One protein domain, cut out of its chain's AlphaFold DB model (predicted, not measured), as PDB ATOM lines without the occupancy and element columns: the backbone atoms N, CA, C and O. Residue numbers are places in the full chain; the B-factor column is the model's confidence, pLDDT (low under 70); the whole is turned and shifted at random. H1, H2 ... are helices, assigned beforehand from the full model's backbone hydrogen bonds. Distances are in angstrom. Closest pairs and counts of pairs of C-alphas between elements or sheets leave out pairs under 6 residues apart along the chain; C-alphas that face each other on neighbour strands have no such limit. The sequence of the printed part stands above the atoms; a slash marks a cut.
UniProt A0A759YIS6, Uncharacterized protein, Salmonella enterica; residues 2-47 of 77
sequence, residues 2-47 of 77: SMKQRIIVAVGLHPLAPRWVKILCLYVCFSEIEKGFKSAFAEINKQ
ATOM      1  N   SER A   2     167.289 113.713 128.878       81.69
ATOM      2  CA  SER A   2     166.467 114.842 128.431       81.69
ATOM      3  C   SER A   2     165.127 114.344 127.865       81.69
ATOM      4  O   SER A   2     165.004 113.190 127.448       81.69
ATOM      5  N   MET A   3     164.119 115.219 127.825       82.75
ATOM      6  CA  MET A   3     162.801 114.909 127.250       82.75
ATOM      7  C   MET A   3     162.917 114.355 125.816       82.75
ATOM      8  O   MET A   3     162.206 113.427 125.441       82.75
ATOM      9  N   LYS A   4     163.879 114.871 125.038       77.56
ATOM     10  CA  LYS A   4     164.155 114.441 123.661       77.56
ATOM     11  C   LYS A   4     164.675 113.005 123.604       77.56
ATOM     12  O   LYS A   4     164.190 112.214 122.804       77.56
ATOM     13  N   GLN A   5     165.588 112.638 124.503       79.56
ATOM     14  CA  GLN A   5     166.125 111.276 124.582       79.56
ATOM     15  C   GLN A   5     165.040 110.256 124.935       79.56
ATOM     16  O   GLN A   5     165.021 109.167 124.374       79.56
ATOM     17  N   ARG A   6     164.089 110.622 125.806       83.38
ATOM     18  CA  ARG A   6     162.949 109.754 126.142       83.38
ATOM     19  C   ARG A   6     162.080 109.451 124.922       83.38
ATOM     20  O   ARG A   6     161.704 108.303 124.724       83.38
ATOM     21  N   ILE A   7     161.810 110.458 124.092       82.50
ATOM     22  CA  ILE A   7     161.035 110.297 122.855       82.50
ATOM     23  C   ILE A   7     161.809 109.441 121.847       82.50
ATOM     24  O   ILE A   7     161.243 108.520 121.268       82.50
ATOM     25  N   ILE A   8     163.108 109.695 121.675       83.69
ATOM     26  CA  ILE A   8     163.959 108.926 120.756       83.69
ATOM     27  C   ILE A   8     164.027 107.451 121.164       83.69
ATOM     28  O   ILE A   8     163.918 106.582 120.308       83.69
ATOM     29  N   VAL A   9     164.155 107.155 122.459       82.62
ATOM     30  CA  VAL A   9     164.155 105.781 122.980       82.62
ATOM     31  C   VAL A   9     162.783 105.132 122.787       82.62
ATOM     32  O   VAL A   9     162.707 104.025 122.261       82.62
ATOM     33  N   ALA A  10     161.700 105.825 123.145       85.50
ATOM     34  CA  ALA A  10     160.342 105.294 123.030       85.50
ATOM     35  C   ALA A  10     159.942 104.999 121.577       85.50
ATOM     36  O   ALA A  10     159.333 103.970 121.308       85.50
ATOM     37  N   VAL A  11     160.302 105.878 120.637       84.94
ATOM     38  CA  VAL A  11     159.953 105.744 119.215       84.94
ATOM     39  C   VAL A  11     160.952 104.850 118.478       84.94
ATOM     40  O   VAL A  11     160.555 103.955 117.736       84.94
ATOM     41  N   GLY A  12     162.253 105.047 118.692       81.06
ATOM     42  CA  GLY A  12     163.318 104.322 117.998       81.06
ATOM     43  C   GLY A  12     163.414 102.845 118.386       81.06
ATOM     44  O   GLY A  12     163.776 102.019 117.548       81.06
ATOM     45  N   LEU A  13     163.040 102.490 119.622       84.81
ATOM     46  CA  LEU A  13     163.016 101.098 120.086       84.81
ATOM     47  C   LEU A  13     161.645 100.430 119.938       84.81
ATOM     48  O   LEU A  13     161.525  99.235 120.206       84.81
ATOM     49  N   HIS A  14     160.614 101.153 119.488       89.50
ATOM     50  CA  HIS A  14     159.288 100.567 119.351       89.50
ATOM     51  C   HIS A  14     159.295  99.437 118.298       89.50
ATOM     52  O   HIS A  14     159.802  99.633 117.181       89.50
ATOM     53  N   PRO A  15     158.708  98.258 118.582       85.88
ATOM     54  CA  PRO A  15     158.712  97.126 117.652       85.88
ATOM     55  C   PRO A  15     158.068  97.473 116.306       85.88
ATOM     56  O   PRO A  15     158.616  97.144 115.258       85.88
ATOM     57  N   LEU A  16     156.965  98.227 116.348       91.06
ATOM     58  CA  LEU A  16     156.182  98.632 115.175       91.06
ATOM     59  C   LEU A  16     156.668  99.929 114.512       91.06
ATOM     60  O   LEU A  16     156.052 100.387 113.553       91.06
ATOM     61  N   ALA A  17     157.736 100.562 115.013       87.31
ATOM     62  CA  ALA A  17     158.236 101.774 114.373       87.31
ATOM     63  C   ALA A  17     158.807 101.453 112.976       87.31
ATOM     64  O   ALA A  17     159.617 100.523 112.850       87.31
ATOM     65  N   PRO A  18     158.443 102.230 111.936       92.69
ATOM     66  CA  PRO A  18     158.994 102.057 110.600       92.69
ATOM     67  C   PRO A  18     160.523 102.152 110.593       92.69
ATOM     68  O   PRO A  18     161.121 102.953 111.315       92.69
ATOM     69  N   ARG A  19     161.177 101.367 109.730       88.56
ATOM     70  CA  ARG A  19     162.647 101.268 109.685       88.56
ATOM     71  C   ARG A  19     163.335 102.619 109.451       88.56
ATOM     72  O   ARG A  19     164.364 102.887 110.061       88.56
ATOM     73  N   TRP A  20     162.741 103.486 108.632       89.94
ATOM     74  CA  TRP A  20     163.260 104.830 108.360       89.94
ATOM     75  C   TRP A  20     163.227 105.746 109.597       89.94
ATOM     76  O   TRP A  20     164.151 106.532 109.797       89.94
ATOM     77  N   VAL A  21     162.230 105.592 110.478       89.88
ATOM     78  CA  VAL A  21     162.149 106.334 111.749       89.88
ATOM     79  C   VAL A  21     163.282 105.911 112.680       89.88
ATOM     80  O   VAL A  21     163.939 106.756 113.280       89.88
ATOM     81  N   LYS A  22     163.572 104.607 112.753       89.12
ATOM     82  CA  LYS A  22     164.686 104.083 113.559       89.12
ATOM     83  C   LYS A  22     166.037 104.611 113.073       89.12
ATOM     84  O   LYS A  22     166.876 104.979 113.891       89.12
ATOM     85  N   ILE A  23     166.224 104.703 111.755       89.62
ATOM     86  CA  ILE A  23     167.427 105.289 111.144       89.62
ATOM     87  C   ILE A  23     167.554 106.776 111.502       89.62
ATOM     88  O   ILE A  23     168.637 107.212 111.883       89.62
ATOM     89  N   LEU A  24     166.462 107.545 111.457       89.94
ATOM     90  CA  LEU A  24     166.463 108.944 111.901       89.94
ATOM     91  C   LEU A  24     166.835 109.079 113.381       89.94
ATOM     92  O   LEU A  24     167.689 109.894 113.722       89.94
ATOM     93  N   CYS A  25     166.243 108.262 114.256       88.62
ATOM     94  CA  CYS A  25     166.582 108.232 115.679       88.62
ATOM     95  C   CYS A  25     168.075 107.948 115.902       88.62
ATOM     96  O   CYS A  25     168.723 108.652 116.675       88.62
ATOM     97  N   LEU A  26     168.630 106.969 115.182       87.88
ATOM     98  CA  LEU A  26     170.057 106.653 115.215       87.88
ATOM     99  C   LEU A  26     170.916 107.830 114.747       87.88
ATOM    100  O   LEU A  26     171.884 108.171 115.423       87.88
ATOM    101  N   TYR A  27     170.556 108.479 113.639       89.69
ATOM    102  CA  TYR A  27     171.293 109.629 113.113       89.69
ATOM    103  C   TYR A  27     171.326 110.796 114.109       89.69
ATOM    104  O   TYR A  27     172.375 111.394 114.346       89.69
ATOM    105  N   VAL A  28     170.187 111.086 114.748       87.62
ATOM    106  CA  VAL A  28     170.096 112.122 115.785       87.62
ATOM    107  C   VAL A  28     170.974 111.768 116.986       87.62
ATOM    108  O   VAL A  28     171.747 112.614 117.432       87.62
ATOM    109  N   CYS A  29     170.922 110.522 117.470       86.81
ATOM    110  CA  CYS A  29     171.796 110.061 118.550       86.81
ATOM    111  C   CYS A  29     173.280 110.201 118.194       86.81
ATOM    112  O   CYS A  29     174.050 110.723 118.997       86.81
ATOM    113  N   PHE A  30     173.679 109.784 116.991       87.94
ATOM    114  CA  PHE A  30     175.061 109.914 116.531       87.94
ATOM    115  C   PHE A  30     175.511 111.373 116.472       87.94
ATOM    116  O   PHE A  30     176.603 111.683 116.941       87.94
ATOM    117  N   SER A  31     174.669 112.281 115.975       90.75
ATOM    118  CA  SER A  31     175.000 113.709 115.928       90.75
ATOM    119  C   SER A  31     175.148 114.325 117.324       90.75
ATOM    120  O   SER A  31     176.043 115.142 117.541       90.75
ATOM    121  N   GLU A  32     174.308 113.942 118.292       87.69
ATOM    122  CA  GLU A  32     174.461 114.395 119.683       87.69
ATOM    123  C   GLU A  32     175.768 113.887 120.305       87.69
ATOM    124  O   GLU A  32     176.488 114.666 120.933       87.69
ATOM    125  N   ILE A  33     176.109 112.614 120.082       86.50
ATOM    126  CA  ILE A  33     177.371 112.022 120.542       86.50
ATOM    127  C   ILE A  33     178.560 112.753 119.909       86.50
ATOM    128  O   ILE A  33     179.477 113.169 120.616       86.50
ATOM    129  N   GLU A  34     178.530 112.972 118.595       89.31
ATOM    130  CA  GLU A  34     179.593 113.659 117.863       89.31
ATOM    131  C   GLU A  34     179.795 115.095 118.367       89.31
ATOM    132  O   GLU A  34     180.929 115.531 118.559       89.31
ATOM    133  N   LYS A  35     178.709 115.828 118.646       87.94
ATOM    134  CA  LYS A  35     178.780 117.163 119.262       87.94
ATOM    135  C   LYS A  35     179.386 117.116 120.660       87.94
ATOM    136  O   LYS A  35     180.218 117.963 120.973       87.94
ATOM    137  N   GLY A  36     178.999 116.136 121.479       84.44
ATOM    138  CA  GLY A  36     179.574 115.927 122.807       84.44
ATOM    139  C   GLY A  36     181.084 115.701 122.741       84.44
ATOM    140  O   GLY A  36     181.838 116.393 123.421       84.44
ATOM    141  N   PHE A  37     181.533 114.818 121.846       80.88
ATOM    142  CA  PHE A  37     182.958 114.590 121.600       80.88
ATOM    143  C   PHE A  37     183.666 115.844 121.102       80.88
ATOM    144  O   PHE A  37     184.692 116.216 121.658       80.88
ATOM    145  N   LYS A  38     183.123 116.534 120.093       80.75
ATOM    146  CA  LYS A  38     183.721 117.776 119.579       80.75
ATOM    147  C   LYS A  38     183.843 118.839 120.665       80.75
ATOM    148  O   LYS A  38     184.862 119.515 120.715       80.75
ATOM    149  N   SER A  39     182.848 118.967 121.542       84.31
ATOM    150  CA  SER A  39     182.899 119.896 122.673       84.31
ATOM    151  C   SER A  39     183.981 119.498 123.674       84.31
ATOM    152  O   SER A  39     184.802 120.336 124.029       84.31
ATOM    153  N   ALA A  40     184.030 118.223 124.070       77.19
ATOM    154  CA  ALA A  40     185.046 117.715 124.987       77.19
ATOM    155  C   ALA A  40     186.463 117.894 124.419       77.19
ATOM    156  O   ALA A  40     187.350 118.388 125.108       77.19
ATOM    157  N   PHE A  41     186.672 117.579 123.138       76.50
ATOM    158  CA  PHE A  41     187.954 117.785 122.465       76.50
ATOM    159  C   PHE A  41     188.299 119.262 122.279       76.50
ATOM    160  O   PHE A  41     189.463 119.628 122.393       76.50
ATOM    161  N   ALA A  42     187.321 120.128 122.011       76.69
ATOM    162  CA  ALA A  42     187.552 121.566 121.948       76.69
ATOM    163  C   ALA A  42     187.943 122.136 123.317       76.69
ATOM    164  O   ALA A  42     188.766 123.042 123.388       76.69
ATOM    165  N   GLU A  43     187.373 121.613 124.398       74.94
ATOM    166  CA  GLU A  43     187.701 122.010 125.765       74.94
ATOM    167  C   GLU A  43     189.094 121.525 126.173       74.94
ATOM    168  O   GLU A  43     189.880 122.312 126.688       74.94
ATOM    169  N   ILE A  44     189.445 120.290 125.814       69.69
ATOM    170  CA  ILE A  44     190.806 119.740 125.881       69.69
ATOM    171  C   ILE A  44     191.779 120.630 125.094       69.69
ATOM    172  O   ILE A  44     192.758 121.088 125.657       69.69
ATOM    173  N   ASN A  45     191.485 120.978 123.838       64.06
ATOM    174  CA  ASN A  45     192.342 121.844 123.013       64.06
ATOM    175  C   ASN A  45     192.456 123.290 123.525       64.06
ATOM    176  O   ASN A  45     193.411 123.982 123.179       64.06
ATOM    177  N   LYS A  46     191.485 123.764 124.313       65.31
ATOM    178  CA  LYS A  46     191.549 125.058 125.012       65.31
ATOM    179  C   LYS A  46     192.330 124.980 126.322       65.31
ATOM    180  O   LYS A  46     192.707 126.027 126.845       65.31
ATOM    181  N   GLN A  47     192.544 123.785 126.873       65.25
ATOM    182  CA  GLN A  47     193.444 123.623 128.003       65.25
ATOM    183  C   GLN A  47     194.875 123.834 127.525       65.25
ATOM    184  O   GLN A  47     195.314 123.325 126.497       65.25
TER     185      GLN A  47
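This is residues 2 to 47 of the 77 residues of an uncharacterized protein of Salmonella enterica (UniProt A0A759YIS6). A lopsided helical hairpin: one long helix, H2, makes the length of the domain, and a short helix, H1, folds back over its first part as an unequal V that opens away from the link. The far part of H2, residues 30 to 46, sticks out with nothing beside it. The printed part has 46 residues with two named helices, H1 then H2, and no named strand; the class is all helix. The whole is only just loose, close to extended, with a radius of gyration of the C-alphas of 13.9 A, and it spans 47 by 19 by 10 A, a rod in outline.

Begin at H1, residues 3 to 12, and go on through the short link of six residues to H2, residues 19 to 46. The two touch, with 8 pairs of C-alphas within 8 A; look for the closest at Gly 12 and Lys 22, whose C-alphas are 4.7 A apart. H2 touches H1 with residues 21 to 26 alone. Their lines stand at a steep tilt of 40 degrees, and they run opposite ways: a helical hairpin. Check the backbone in H1 and H2, and you will find every O i to N i+4 pair within hydrogen-bond range.

Find C-alpha 3 at (162.801, 114.909, 127.250); from there H1 runs 14.1 A to C-alpha 12 at (163.318, 104.322, 117.998). Pick up H2 at C-alpha 19, (162.647, 101.268, 109.685), and trace it over 40.5 A to C-alpha 46 at (191.549, 125.058, 125.012).

The two C-alphas farthest apart, those of Leu 16 in the link and Gln 47, are 46.7 A apart. Residues 30 to 47 stand free. The printed part has no cut. In the B-factor column the mean pLDDT of the printed part is 83.6, and residues 44 to 47 are under 70.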